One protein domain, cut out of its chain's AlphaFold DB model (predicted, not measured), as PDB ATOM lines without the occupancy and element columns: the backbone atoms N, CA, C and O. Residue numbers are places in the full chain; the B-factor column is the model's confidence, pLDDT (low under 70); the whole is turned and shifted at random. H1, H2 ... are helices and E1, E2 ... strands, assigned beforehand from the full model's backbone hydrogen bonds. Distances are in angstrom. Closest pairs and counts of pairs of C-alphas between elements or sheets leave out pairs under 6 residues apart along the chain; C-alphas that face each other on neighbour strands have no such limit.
ATOM      1  N   ASP A   5      57.431  37.510 -25.943       77.94
ATOM      2  CA  ASP A   5      57.029  38.680 -25.152       77.94
ATOM      3  C   ASP A   5      55.660  39.222 -25.570       77.94
ATOM      4  O   ASP A   5      54.914  39.712 -24.723       77.94
ATOM      5  N   ARG A   6      55.330  39.136 -26.869       78.69
ATOM      6  CA  ARG A   6      54.039  39.592 -27.403       78.69
ATOM      7  C   ARG A   6      52.918  38.618 -27.065       78.69
ATOM      8  O   ARG A   6      51.842  39.068 -26.708       78.69
ATOM      9  N   LEU A   7      53.178  37.313 -27.122       74.56
ATOM     10  CA  LEU A   7      52.196  36.279 -26.768       74.56
ATOM     11  C   LEU A   7      51.797  36.306 -25.294       74.56
ATOM     12  O   LEU A   7      50.650  36.038 -24.959       74.56
ATOM     13  N   SER A   8      52.745  36.624 -24.415       74.00
ATOM     14  CA  SER A   8      52.514  36.683 -22.968       74.00
ATOM     15  C   SER A   8      52.098  38.067 -22.471       74.00
ATOM     16  O   SER A   8      51.891  38.237 -21.270       74.00
ATOM     17  N   LYS A   9      52.022  39.078 -23.348       81.00
ATOM     18  CA  LYS A   9      51.710  40.457 -22.959       81.00
ATOM     19  C   LYS A   9      50.321  40.541 -22.326       81.00
ATOM     20  O   LYS A   9      50.220  40.926 -21.168       81.00
ATOM     21  N   ASP A  10      49.298  40.085 -23.042       73.31
ATOM     22  CA  ASP A  10      47.905  40.179 -22.594       73.31
ATOM     23  C   ASP A  10      47.678  39.388 -21.300       73.31
ATOM     24  O   ASP A  10      46.996  39.853 -20.393       73.31
ATOM     25  N   PHE A  11      48.335  38.230 -21.157       70.56
ATOM     26  CA  PHE A  11      48.295  37.447 -19.921       70.56
ATOM     27  C   PHE A  11      48.924  38.191 -18.734       70.56
ATOM     28  O   PHE A  11      48.384  38.164 -17.631       70.56
ATOM     29  N   ARG A  12      50.058  38.871 -18.947       73.12
ATOM     30  CA  ARG A  12      50.721  39.672 -17.903       73.12
ATOM     31  C   ARG A  12      49.927  40.930 -17.544       73.12
ATOM     32  O   ARG A  12      49.970  41.353 -16.394       73.12
ATOM     33  N   GLU A  13      49.218  41.513 -18.506       80.50
ATOM     34  CA  GLU A  13      48.438  42.744 -18.329       80.50
ATOM     35  C   GLU A  13      47.027  42.502 -17.770       80.50
ATOM     36  O   GLU A  13      46.473  43.399 -17.138       80.50
ATOM     37  N   ALA A  14      46.453  41.302 -17.931       71.75
ATOM     38  CA  ALA A  14      45.094  40.976 -17.483       71.75
ATOM     39  C   ALA A  14      44.876  41.082 -15.956       71.75
ATOM     40  O   ALA A  14      43.739  41.239 -15.500       71.75
ATOM     41  N   GLY A  15      45.948  41.036 -15.156       71.06
ATOM     42  CA  GLY A  15      45.873  41.119 -13.696       71.06
ATOM     43  C   GLY A  15      45.258  39.875 -13.044       71.06
ATOM     44  O   GLY A  15      45.010  38.855 -13.687       71.06
ATOM     45  N   ALA A  16      45.043  39.935 -11.730       72.12
ATOM     46  CA  ALA A  16      44.489  38.807 -10.982       72.12
ATOM     47  C   ALA A  16      42.954  38.749 -11.098       72.12
ATOM     48  O   ALA A  16      42.287  39.780 -11.158       72.12
ATOM     49  N   LEU A  17      42.371  37.544 -11.071       69.25
ATOM     50  CA  LEU A  17      40.918  37.339 -11.202       69.25
ATOM     51  C   LEU A  17      40.105  38.184 -10.208       69.25
ATOM     52  O   LEU A  17      39.099  38.783 -10.573       69.25
ATOM     53  N   ASN A  18      40.571  38.283  -8.963       67.44
ATOM     54  CA  ASN A  18      39.934  39.064  -7.900       67.44
ATOM     55  C   ASN A  18      39.977  40.588  -8.127       67.44
ATOM     56  O   ASN A  18      39.263  41.319  -7.443       67.44
ATOM     57  N   GLN A  19      40.821  41.075  -9.044       76.44
ATOM     58  CA  GLN A  19      40.814  42.472  -9.489       76.44
ATOM     59  C   GLN A  19      39.745  42.716 -10.561       76.44
ATOM     60  O   GLN A  19      39.238  43.828 -10.669       76.44
ATOM     61  N   GLN A  20      39.392  41.681 -11.327       76.75
ATOM     62  CA  GLN A  20      38.392  41.745 -12.396       76.75
ATOM     63  C   GLN A  20      36.976  41.449 -11.883       76.75
ATOM     64  O   GLN A  20      36.005  42.013 -12.383       76.75
ATOM     65  N   ILE A  21      36.860  40.585 -10.866       81.75
ATOM     66  CA  ILE A  21      35.594  40.154 -10.272       81.75
ATOM     67  C   ILE A  21      35.671  40.326  -8.755       81.75
ATOM     68  O   ILE A  21      36.476  39.701  -8.063       81.75
ATOM     69  N   ASN A  22      34.776  41.147  -8.216       86.88
ATOM     70  CA  ASN A  22      34.608  41.396  -6.789       86.88
ATOM     71  C   ASN A  22      33.835  40.254  -6.100       86.88
ATOM     72  O   ASN A  22      32.815  40.501  -5.455       86.88
ATOM     73  N   LEU A  23      34.329  39.018  -6.227       89.25
ATOM     74  CA  LEU A  23      33.767  37.813  -5.609       89.25
ATOM     75  C   LEU A  23      33.537  38.029  -4.100       89.25
ATOM     76  O   LEU A  23      34.452  38.437  -3.375       89.25
ATOM     77  N   TYR A  24      32.317  37.762  -3.635       92.62
ATOM     78  CA  TYR A  24      31.957  37.751  -2.216       92.62
ATOM     79  C   TYR A  24      31.867  36.320  -1.680       92.62
ATOM     80  O   TYR A  24      32.555  35.986  -0.719       92.62
ATOM     81  N   GLY A  25      31.070  35.468  -2.324       93.44
ATOM     82  CA  GLY A  25      30.898  34.080  -1.905       93.44
ATOM     83  C   GLY A  25      30.041  33.277  -2.874       93.44
ATOM     84  O   GLY A  25      29.245  33.846  -3.618       93.44
ATOM     85  N   PHE A  26      30.225  31.961  -2.859       95.69
ATOM     86  CA  PHE A  26      29.435  31.018  -3.643       95.69
ATOM     87  C   PHE A  26      28.148  30.665  -2.904       95.69
ATOM     88  O   PHE A  26      28.174  30.424  -1.695       95.69
ATOM     89  N   ILE A  27      27.035  30.659  -3.634       96.25
ATOM     90  CA  ILE A  27      25.734  30.208  -3.120       96.25
ATOM     91  C   ILE A  27      25.419  28.777  -3.569       96.25
ATOM     92  O   ILE A  27      24.644  28.092  -2.907       96.25
ATOM     93  N   ASP A  28      26.063  28.321  -4.646       95.81
ATOM     94  CA  ASP A  28      26.101  26.935  -5.108       95.81
ATOM     95  C   ASP A  28      27.411  26.673  -5.893       95.81
ATOM     96  O   ASP A  28      28.335  27.486  -5.854       95.81
ATOM     97  N   GLU A  29      27.516  25.528  -6.569       94.12
ATOM     98  CA  GLU A  29      28.712  25.106  -7.319       94.12
ATOM     99  C   GLU A  29      29.087  26.043  -8.482       94.12
ATOM    100  O   GLU A  29      30.266  26.186  -8.815       94.12
ATOM    101  N   HIS A  30      28.105  26.711  -9.088       95.12
ATOM    102  CA  HIS A  30      28.291  27.512 -10.297       95.12
ATOM    103  C   HIS A  30      27.840  28.966 -10.144       95.12
ATOM    104  O   HIS A  30      28.054  29.761 -11.054       95.12
ATOM    105  N   THR A  31      27.272  29.353  -9.007       95.75
ATOM    106  CA  THR A  31      26.705  30.681  -8.788       95.75
ATOM    107  C   THR A  31      27.373  31.361  -7.606       95.75
ATOM    108  O   THR A  31      27.527  30.792  -6.520       95.75
ATOM    109  N   PHE A  32      27.740  32.625  -7.793       94.38
ATOM    110  CA  PHE A  32      28.355  33.441  -6.759       94.38
ATOM    111  C   PHE A  32      27.724  34.824  -6.672       94.38
ATOM    112  O   PHE A  32      27.163  35.348  -7.629       94.38
ATOM    113  N   LEU A  33      27.861  35.436  -5.503       95.75
ATOM    114  CA  LEU A  33      27.514  36.829  -5.270       95.75
ATOM    115  C   LEU A  33      28.757  37.702  -5.381       95.75
ATOM    116  O   LEU A  33      29.857  37.309  -4.968       95.75
ATOM    117  N   THR A  34      28.581  38.907  -5.906       92.38
ATOM    118  CA  THR A  34      29.597  39.955  -5.873       92.38
ATOM    119  C   THR A  34      29.409  40.850  -4.650       92.38
ATOM    120  O   THR A  34      28.325  40.954  -4.076       92.38
ATOM    121  N   LYS A  35      30.465  41.566  -4.260       92.00
ATOM    122  CA  LYS A  35      30.395  42.565  -3.178       92.00
ATOM    123  C   LYS A  35      29.470  43.745  -3.504       92.00
ATOM    124  O   LYS A  35      29.108  44.485  -2.598       92.00
ATOM    125  N   THR A  36      29.122  43.939  -4.776       90.62
ATOM    126  CA  THR A  36      28.178  44.968  -5.243       90.62
ATOM    127  C   THR A  36      26.728  44.486  -5.267       90.62
ATOM    128  O   THR A  36      25.843  45.297  -5.516       90.62
ATOM    129  N   GLY A  37      26.471  43.213  -4.941       91.12
ATOM    130  CA  GLY A  37      25.127  42.632  -4.897       91.12
ATOM    131  C   GLY A  37      24.671  41.991  -6.210       91.12
ATOM    132  O   GLY A  37      23.525  41.561  -6.299       91.12
ATOM    133  N   ASP A  38      25.554  41.900  -7.205       92.38
ATOM    134  CA  ASP A  38      25.277  41.206  -8.462       92.38
ATOM    135  C   ASP A  38      25.441  39.690  -8.296       92.38
ATOM    136  O   ASP A  38      26.180  39.210  -7.429       92.38
ATOM    137  N   VAL A  39      24.786  38.936  -9.176       93.81
ATOM    138  CA  VAL A  39      24.935  37.482  -9.282       93.81
ATOM    139  C   VAL A  39      25.839  37.168 -10.468       93.81
ATOM    140  O   VAL A  39      25.611  37.651 -11.576       93.81
ATOM    141  N   GLY A  40      26.859  36.352 -10.239       93.12
ATOM    142  CA  GLY A  40      27.698  35.777 -11.279       93.12
ATOM    143  C   GLY A  40      27.428  34.287 -11.440       93.12
ATOM    144  O   GLY A  40      27.161  33.592 -10.461       93.12
ATOM    145  N   VAL A  41      27.521  33.806 -12.678       93.75
ATOM    146  CA  VAL A  41      27.382  32.389 -13.025       93.75
ATOM    147  C   VAL A  41      28.641  31.935 -13.751       93.75
ATOM    148  O   VAL A  41      29.115  32.603 -14.673       93.75
ATOM    149  N   LEU A  42      29.186  30.801 -13.329       92.06
ATOM    150  CA  LEU A  42      30.291  30.117 -13.972       92.06
ATOM    151  C   LEU A  42      29.732  29.103 -14.968       92.06
ATOM    152  O   LEU A  42      29.023  28.174 -14.594       92.06
ATOM    153  N   LEU A  43      30.076  29.283 -16.239       91.12
ATOM    154  CA  LEU A  43      29.735  28.349 -17.305       91.12
ATOM    155  C   LEU A  43      31.010  27.648 -17.761       91.12
ATOM    156  O   LEU A  43      31.958  28.303 -18.197       91.12
ATOM    157  N   GLU A  44      31.030  26.322 -17.661       90.00
ATOM    158  CA  GLU A  44      32.101  25.503 -18.220       90.00
ATOM    159  C   GLU A  44      31.681  24.974 -19.592       90.00
ATOM    160  O   GLU A  44      30.600  24.412 -19.764       90.00
ATOM    161  N   VAL A  45      32.553  25.163 -20.579       87.75
ATOM    162  CA  VAL A  45      32.394  24.603 -21.920       87.75
ATOM    163  C   VAL A  45      33.664  23.842 -22.252       87.75
ATOM    164  O   VAL A  45      34.760  24.404 -22.227       87.75
ATOM    165  N   GLN A  46      33.518  22.561 -22.579       84.81
ATOM    166  CA  GLN A  46      34.638  21.762 -23.047       84.81
ATOM    167  C   GLN A  46      34.985  22.154 -24.487       84.81
ATOM    168  O   GLN A  46      34.117  22.222 -25.358       84.81
ATOM    169  N   GLY A  47      36.268  22.427 -24.729       80.81
ATOM    170  CA  GLY A  47      36.775  22.682 -26.071       80.81
ATOM    171  C   GLY A  47      36.687  21.438 -26.956       80.81
ATOM    172  O   GLY A  47      36.765  20.309 -26.474       80.81
ATOM    173  N   LEU A  48      36.546  21.659 -28.259       83.12
ATOM    174  CA  LEU A  48      36.650  20.610 -29.271       83.12
ATOM    175  C   LEU A  48      38.110  20.464 -29.709       83.12
ATOM    176  O   LEU A  48      38.848  21.452 -29.739       83.12
ATOM    177  N   ASP A  49      38.504  19.253 -30.101       83.19
ATOM    178  CA  ASP A  49      39.758  19.048 -30.828       83.19
ATOM    179  C   ASP A  49      39.612  19.607 -32.249       83.19
ATOM    180  O   ASP A  49      39.177  18.927 -33.179       83.19
ATOM    181  N   TYR A  50      39.912  20.896 -32.389       81.31
ATOM    182  CA  TYR A  50      39.762  21.617 -33.648       81.31
ATOM    183  C   TYR A  50      40.740  21.129 -34.726       81.31
ATOM    184  O   TYR A  50      40.478  21.357 -35.904       81.31
ATOM    185  N   GLU A  51      41.840  20.466 -34.353       82.00
ATOM    186  CA  GLU A  51      42.844  19.957 -35.301       82.00
ATOM    187  C   GLU A  51      42.332  18.731 -36.063       82.00
ATOM    188  O   GLU A  51      42.762  18.471 -37.187       82.00
ATOM    189  N   SER A  52      41.360  18.028 -35.481       85.31
ATOM    190  CA  SER A  52      40.674  16.885 -36.084       85.31
ATOM    191  C   SER A  52      39.431  17.270 -36.901       85.31
ATOM    192  O   SER A  52      38.771  16.394 -37.461       85.31
ATOM    193  N   LEU A  53      39.078  18.559 -36.969       91.06
ATOM    194  CA  LEU A  53      37.891  19.045 -37.674       91.06
ATOM    195  C   LEU A  53      38.240  19.664 -39.031       91.06
ATOM    196  O   LEU A  53      39.272  20.312 -39.202       91.06
ATOM    197  N   ASP A  54      37.332  19.514 -39.998       94.69
ATOM    198  CA  ASP A  54      37.420  20.261 -41.250       94.69
ATOM    199  C   ASP A  54      37.019  21.734 -41.057       94.69
ATOM    200  O   ASP A  54      36.378  22.130 -40.076       94.69
ATOM    201  N   SER A  55      37.405  22.578 -42.014       94.12
ATOM    202  CA  SER A  55      37.159  24.020 -41.934       94.12
ATOM    203  C   SER A  55      35.671  24.367 -41.854       94.12
ATOM    204  O   SER A  55      35.303  25.324 -41.173       94.12
ATOM    205  N   ALA A  56      34.810  23.581 -42.507       95.69
ATOM    206  CA  ALA A  56      33.363  23.764 -42.464       95.69
ATOM    207  C   ALA A  56      32.798  23.497 -41.061       95.69
ATOM    208  O   ALA A  56      31.994  24.282 -40.557       95.69
ATOM    209  N   SER A  57      33.250  22.431 -40.400       94.56
ATOM    210  CA  SER A  57      32.851  22.101 -39.032       94.56
ATOM    211  C   SER A  57      33.310  23.173 -38.053       94.56
ATOM    212  O   SER A  57      32.512  23.627 -37.231       94.56
ATOM    213  N   VAL A  58      34.562  23.631 -38.164       94.00
ATOM    214  CA  VAL A  58      35.093  24.713 -37.319       94.00
ATOM    215  C   VAL A  58      34.247  25.986 -37.454       94.00
ATOM    216  O   VAL A  58      33.875  26.583 -36.440       94.00
ATOM    217  N   ASP A  59      33.880  26.374 -38.676       95.19
ATOM    218  CA  ASP A  59      33.020  27.539 -38.928       95.19
ATOM    219  C   ASP A  59      31.619  27.372 -38.309       95.19
ATOM    220  O   ASP A  59      31.114  28.282 -37.645       95.19
ATOM    221  N   ILE A  60      31.013  26.187 -38.437       95.81
ATOM    222  CA  ILE A  60      29.713  25.880 -37.819       95.81
ATOM    223  C   ILE A  60      29.782  26.021 -36.295       95.81
ATOM    224  O   ILE A  60      28.925  26.681 -35.698       95.81
ATOM    225  N   TYR A  61      30.783  25.422 -35.645       93.50
ATOM    226  CA  TYR A  61      30.923  25.505 -34.188       93.50
ATOM    227  C   TYR A  61      31.198  26.932 -33.719       93.50
ATOM    228  O   TYR A  61      30.605  27.370 -32.731       93.50
ATOM    229  N   THR A  62      32.010  27.682 -34.465       93.19
ATOM    230  CA  THR A  62      32.284  29.096 -34.184       93.19
ATOM    231  C   THR A  62      30.994  29.915 -34.218       93.19
ATOM    232  O   THR A  62      30.663  30.585 -33.241       93.19
ATOM    233  N   LYS A  63      30.180  29.780 -35.271       95.81
ATOM    234  CA  LYS A  63      28.890  30.486 -35.395       95.81
ATOM    235  C   LYS A  63      27.889  30.113 -34.305       95.81
ATOM    236  O   LYS A  63      27.108  30.958 -33.860       95.81
ATOM    237  N   ARG A  64      27.891  28.850 -33.863       94.06
ATOM    238  CA  ARG A  64      27.056  28.397 -32.739       94.06
ATOM    239  C   ARG A  64      27.488  29.053 -31.430       94.06
ATOM    240  O   ARG A  64      26.620  29.527 -30.699       94.06
ATOM    241  N   LEU A  65      28.793  29.122 -31.166       92.00
ATOM    242  CA  LEU A  65      29.331  29.807 -29.990       92.00
ATOM    243  C   LEU A  65      29.007  31.304 -30.023       92.00
ATOM    244  O   LEU A  65      28.472  31.831 -29.051       92.00
ATOM    245  N   GLU A  66      29.238  31.972 -31.154       92.50
ATOM    246  CA  GLU A  66      28.899  33.389 -31.328       92.50
ATOM    247  C   GLU A  66      27.414  33.657 -31.072       92.50
ATOM    248  O   GLU A  66      27.053  34.627 -30.408       92.50
ATOM    249  N   SER A  67      26.540  32.785 -31.579       94.62
ATOM    250  CA  SER A  67      25.094  32.908 -31.384       94.62
ATOM    251  C   SER A  67      24.695  32.730 -29.916       94.62
ATOM    252  O   SER A  67      23.844  33.470 -29.429       94.62
ATOM    253  N   ALA A  68      25.331  31.800 -29.195       92.06
ATOM    254  CA  ALA A  68      25.124  31.625 -27.757       92.06
ATOM    255  C   ALA A  68      25.612  32.845 -26.958       92.06
ATOM    256  O   ALA A  68      24.922  33.298 -26.049       92.06
ATOM    257  N   MET A  69      26.758  33.425 -27.330       90.19
ATOM    258  CA  MET A  69      27.288  34.628 -26.679       90.19
ATOM    259  C   MET A  69      26.352  35.833 -26.817       90.19
ATOM    260  O   MET A  69      26.265  36.635 -25.893       90.19
ATOM    261  N   ARG A  70      25.603  35.941 -27.922       90.44
ATOM    262  CA  ARG A  70      24.622  37.024 -28.128       90.44
ATOM    263  C   ARG A  70      23.422  36.971 -27.180       90.44
ATOM    264  O   ARG A  70      22.702  37.958 -27.096       90.44
ATOM    265  N   LEU A  71      23.193  35.854 -26.485       91.56
ATOM    266  CA  LEU A  71      22.159  35.769 -25.447       91.56
ATOM    267  C   LEU A  71      22.514  36.618 -24.216       91.56
ATOM    268  O   LEU A  71      21.619  37.025 -23.479       91.56
ATOM    269  N   PHE A  72      23.804  36.888 -24.000       91.50
ATOM    270  CA  PHE A  72      24.291  37.787 -22.961       91.50
ATOM    271  C   PHE A  72      24.353  39.203 -23.536       91.50
ATOM    272  O   PHE A  72      25.327  39.582 -24.185       91.50
ATOM    273  N   ASP A  73      23.270  39.952 -23.346       88.00
ATOM    274  CA  ASP A  73      23.159  41.335 -23.807       88.00
ATOM    275  C   ASP A  73      23.989  42.315 -22.953       88.00
ATOM    276  O   ASP A  73      24.796  41.929 -22.105       88.00
ATOM    277  N   ASP A  74      23.798  43.609 -23.190       88.62
ATOM    278  CA  ASP A  74      24.493  44.713 -22.527       88.62
ATOM    279  C   ASP A  74      24.257  44.798 -21.009       88.62
ATOM    280  O   ASP A  74      24.964  45.534 -20.314       88.62
ATOM    281  N   ARG A  75      23.313  44.020 -20.467       89.81
ATOM    282  CA  ARG A  75      23.077  43.900 -19.020       89.81
ATOM    283  C   ARG A  75      24.006  42.883 -18.359       89.81
ATOM    284  O   ARG A  75      24.086  42.843 -17.133       89.81
ATOM    285  N   CYS A  76      24.717  42.081 -19.149       88.69
ATOM    286  CA  CYS A  76      25.628  41.047 -18.680       88.69
ATOM    287  C   CYS A  76      27.087  41.434 -18.951       88.69
ATOM    288  O   CYS A  76      27.439  41.949 -20.009       88.69
ATOM    289  N   ARG A  77      27.980  41.117 -18.007       88.06
ATOM    290  CA  ARG A  77      29.431  41.150 -18.244       88.06
ATOM    291  C   ARG A  77      29.921  39.732 -18.487       88.06
ATOM    292  O   ARG A  77      29.876  38.908 -17.576       88.06
ATOM    293  N   LEU A  78      30.389  39.452 -19.701       87.88
ATOM    294  CA  LEU A  78      30.918  38.141 -20.066       87.88
ATOM    295  C   LEU A  78      32.449  38.138 -19.981       87.88
ATOM    296  O   LEU A  78      33.122  38.834 -20.739       87.88
ATOM    297  N   TYR A  79      32.988  37.318 -19.082       85.88
ATOM    298  CA  TYR A  79      34.422  37.063 -18.961       85.88
ATOM    299  C   TYR A  79      34.730  35.653 -19.464       85.88
ATOM    300  O   TYR A  79      34.081  34.693 -19.055       85.88
ATOM    301  N   GLN A  80      35.722  35.522 -20.347       84.75
ATOM    302  CA  GLN A  80      36.149  34.236 -20.897       84.75
ATOM    303  C   GLN A  80      37.524  33.863 -20.355       84.75
ATOM    304  O   GLN A  80      38.470  34.644 -20.448       84.75
ATOM    305  N   TYR A  81      37.634  32.645 -19.827       81.19
ATOM    306  CA  TYR A  81      38.881  32.098 -19.304       81.19
ATOM    307  C   TYR A  81      39.200  30.789 -20.013       81.19
ATOM    308  O   TYR A  81      38.391  29.865 -20.025       81.19
ATOM    309  N   LEU A  82      40.402  30.707 -20.586       80.19
ATOM    310  CA  LEU A  82      40.921  29.484 -21.185       80.19
ATOM    311  C   LEU A  82      41.959  28.868 -20.250       80.19
ATOM    312  O   LEU A  82      43.025  29.442 -20.024       80.19
ATOM    313  N   PHE A  83      41.668  27.675 -19.741       77.00
ATOM    314  CA  PHE A  83      42.605  26.924 -18.915       77.00
ATOM    315  C   PHE A  83      43.418  25.965 -19.782       77.00
ATOM    316  O   PHE A  83      42.891  24.985 -20.300       77.00
ATOM    317  N   LYS A  84      44.726  26.214 -19.903       77.25
ATOM    318  CA  LYS A  84      45.674  25.227 -20.439       77.25
ATOM    319  C   LYS A  84      46.198  24.390 -19.278       77.25
ATOM    320  O   LYS A  84      46.833  24.930 -18.373       77.25
ATOM    321  N   ARG A  85      45.883  23.094 -19.263       77.88
ATOM    322  CA  ARG A  85      46.218  22.178 -18.161       77.88
ATOM    323  C   ARG A  85      47.187  21.109 -18.640       77.88
ATOM    324  O   ARG A  85      46.849  20.348 -19.534       77.88
ATOM    325  N   ASN A  86      48.353  21.010 -18.009       83.31
ATOM    326  CA  ASN A  86      49.240  19.858 -18.181       83.31
ATOM    327  C   ASN A  86      48.553  18.562 -17.703       83.31
ATOM    328  O   ASN A  86      47.572  18.614 -16.954       83.31
ATOM    329  N   SER A  94      42.690   0.442 -27.219       90.44
ATOM    330  CA  SER A  94      43.462  -0.767 -27.495       90.44
ATOM    331  C   SER A  94      42.974  -1.413 -28.784       90.44
ATOM    332  O   SER A  94      41.770  -1.587 -28.966       90.44
ATOM    333  N   TYR A  95      43.901  -1.844 -29.633       91.94
ATOM    334  CA  TYR A  95      43.577  -2.449 -30.927       91.94
ATOM    335  C   TYR A  95      43.960  -3.932 -30.955       91.94
ATOM    336  O   TYR A  95      45.000  -4.318 -30.429       91.94
ATOM    337  N   GLU A  96      43.151  -4.772 -31.611       94.81
ATOM    338  CA  GLU A  96      43.432  -6.216 -31.738       94.81
ATOM    339  C   GLU A  96      44.724  -6.494 -32.517       94.81
ATOM    340  O   GLU A  96      45.458  -7.443 -32.236       94.81
ATOM    341  N   ASN A  97      45.029  -5.652 -33.506       96.62
ATOM    342  CA  ASN A  97      46.264  -5.762 -34.262       96.62
ATOM    343  C   ASN A  97      47.457  -5.378 -33.374       96.62
ATOM    344  O   ASN A  97      47.633  -4.210 -33.024       96.62
ATOM    345  N   ALA A  98      48.311  -6.356 -33.070       95.31
ATOM    346  CA  ALA A  98      49.458  -6.183 -32.182       95.31
ATOM    347  C   ALA A  98      50.429  -5.074 -32.630       95.31
ATOM    348  O   ALA A  98      50.981  -4.372 -31.786       95.31
ATOM    349  N   VAL A  99      50.617  -4.886 -33.941       96.06
ATOM    350  CA  VAL A  99      51.502  -3.843 -34.484       96.06
ATOM    351  C   VAL A  99      50.896  -2.460 -34.258       96.06
ATOM    352  O   VAL A  99      51.584  -1.558 -33.782       96.06
ATOM    353  N   VAL A 100      49.602  -2.303 -34.549       95.12
ATOM    354  CA  VAL A 100      48.878  -1.042 -34.322       95.12
ATOM    355  C   VAL A 100      48.858  -0.710 -32.833       95.12
ATOM    356  O   VAL A 100      49.198   0.406 -32.449       95.12
ATOM    357  N   ASN A 101      48.541  -1.689 -31.986       94.75
ATOM    358  CA  ASN A 101      48.504  -1.493 -30.543       94.75
ATOM    359  C   ASN A 101      49.876  -1.080 -29.993       94.75
ATOM    360  O   ASN A 101      49.966  -0.111 -29.247       94.75
ATOM    361  N   ALA A 102      50.958  -1.748 -30.408       95.38
ATOM    362  CA  ALA A 102      52.311  -1.383 -29.992       95.38
ATOM    363  C   ALA A 102      52.691   0.047 -30.420       95.38
ATOM    364  O   ALA A 102      53.291   0.784 -29.632       95.38
ATOM    365  N   ALA A 103      52.318   0.462 -31.635       95.31
ATOM    366  CA  ALA A 103      52.568   1.817 -32.124       95.31
ATOM    367  C   ALA A 103      51.810   2.874 -31.301       95.31
ATOM    368  O   ALA A 103      52.404   3.872 -30.885       95.31
ATOM    369  N   ILE A 104      50.528   2.627 -31.016       94.31
ATOM    370  CA  ILE A 104      49.686   3.512 -30.204       94.31
ATOM    371  C   ILE A 104      50.237   3.623 -28.780       94.31
ATOM    372  O   ILE A 104      50.500   4.733 -28.320       94.31
ATOM    373  N   GLN A 105      50.521   2.497 -28.121       94.12
ATOM    374  CA  GLN A 105      51.070   2.475 -26.758       94.12
ATOM    375  C   GLN A 105      52.427   3.185 -26.666       94.12
ATOM    376  O   GLN A 105      52.652   3.980 -25.755       94.12
ATOM    377  N   THR A 106      53.308   2.986 -27.651       95.06
ATOM    378  CA  THR A 106      54.593   3.705 -27.720       95.06
ATOM    379  C   THR A 106      54.378   5.215 -27.832       95.06
ATOM    380  O   THR A 106      55.058   5.998 -27.165       95.06
ATOM    381  N   ARG A 107      53.421   5.645 -28.666       93.19
ATOM    382  CA  ARG A 107      53.124   7.067 -28.859       93.19
ATOM    383  C   ARG A 107      52.541   7.703 -27.600       93.19
ATOM    384  O   ARG A 107      52.958   8.808 -27.257       93.19
ATOM    385  N   ILE A 108      51.624   7.023 -26.921       92.06
ATOM    386  CA  ILE A 108      51.040   7.493 -25.659       92.06
ATOM    387  C   ILE A 108      52.127   7.618 -24.596       92.06
ATOM    388  O   ILE A 108      52.265   8.695 -24.028       92.06
ATOM    389  N   GLY A 109      52.966   6.593 -24.418       92.88
ATOM    390  CA  GLY A 109      54.060   6.637 -23.444       92.88
ATOM    391  C   GLY A 109      55.029   7.800 -23.686       92.88
ATOM    392  O   GLY A 109      55.471   8.449 -22.740       92.88
ATOM    393  N   TYR A 110      55.306   8.136 -24.952       91.88
ATOM    394  CA  TYR A 110      56.065   9.345 -25.284       91.88
ATOM    395  C   TYR A 110      55.327  10.635 -24.892       91.88
ATOM    396  O   TYR A 110      55.932  11.538 -24.322       91.88
ATOM    397  N   LEU A 111      54.034  10.758 -25.206       88.94
ATOM    398  CA  LEU A 111      53.263  11.965 -24.886       88.94
ATOM    399  C   LEU A 111      53.110  12.155 -23.369       88.94
ATOM    400  O   LEU A 111      53.245  13.275 -22.879       88.94
ATOM    401  N   GLU A 112      52.916  11.068 -22.625       89.88
ATOM    402  CA  GLU A 112      52.903  11.061 -21.162       89.88
ATOM    403  C   GLU A 112      54.248  11.500 -20.580       89.88
ATOM    404  O   GLU A 112      54.279  12.297 -19.641       89.88
ATOM    405  N   SER A 113      55.367  11.081 -21.183       90.69
ATOM    406  CA  SER A 113      56.699  11.528 -20.753       90.69
ATOM    407  C   SER A 113      56.910  13.038 -20.922       90.69
ATOM    408  O   SER A 113      57.828  13.593 -20.323       90.69
ATOM    409  N   GLN A 114      56.111  13.702 -21.762       88.06
ATOM    410  CA  GLN A 114      56.154  15.149 -21.990       88.06
ATOM    411  C   GLN A 114      55.065  15.903 -21.214       88.06
ATOM    412  O   GLN A 114      55.022  17.134 -21.268       88.06
ATOM    413  N   ALA A 115      54.188  15.202 -20.486       86.94
ATOM    414  CA  ALA A 115      52.957  15.764 -19.929       86.94
ATOM    415  C   ALA A 115      53.174  16.944 -18.968       86.94
ATOM    416  O   ALA A 115      52.288  17.791 -18.841       86.94
TER     417      ALA A 115
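Overview. This is residues 5 to 86 and 94 to 115 of the 123 residues of an uncharacterized protein of Acidobacteria bacterium (UniProt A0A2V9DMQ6). A small three-stranded sheet sits near one end of an open, drawn-out model, and the long helix H4 lies at the other end, beyond a cut. Helix H3 and the unnamed stretches 42 to 54 and 70 to 86 make a wide loop, while residues 5 to 16, with H1, stick out as an arm that H2 joins to the sheet. The printed part has 104 residues, in the order H1 H2 E1 E2 E3 H3 H4; the class is mixed, helices and strands, with 51 residues, under half, in named elements. The sheet, E1 E2 E3, is antiparallel. The whole is extended, with a radius of gyration of the C-alphas of 20.3 A and spans of 61 by 36 by 32 A.

Along the chain. E1 is residues 23 to 26, from C-alpha 23 at (33.767, 37.813, -5.609); E2 is 31 to 34 and E3 39 to 41. H2 is residues 17 to 20 and H1 9 to 13. H3, residues 55 to 69, is 21.0 A long; H4, residues 98 to 113, is 22.3 A long and ends at (56.699, 11.528, -20.753).

Arrangement. The strands form a meander, each the antiparallel neighbour of the one before. In the hairpin E1 and E2, N 24 and O 33 are 2.8 A apart, within hydrogen-bond range; in the hairpin E2 and E3, N 40 and O 32 are 2.8 A apart, also within range. H1, H2, H3 and H4 are not on the sheet, and no helix touches another. In H1, H3 and H4 every O i to N i+4 pair is within range; H2 is too short for one.

Size, cuts and confidence. The C-alphas of Thr 36 and Ala 98 are the farthest apart, 61.6 A. Residues 87 to 93 are not printed; C-alphas 86 and 94 are 23.4 A apart across this cut. The link E3 to H3 is long. Residues 17 to 18 have pLDDT under 70.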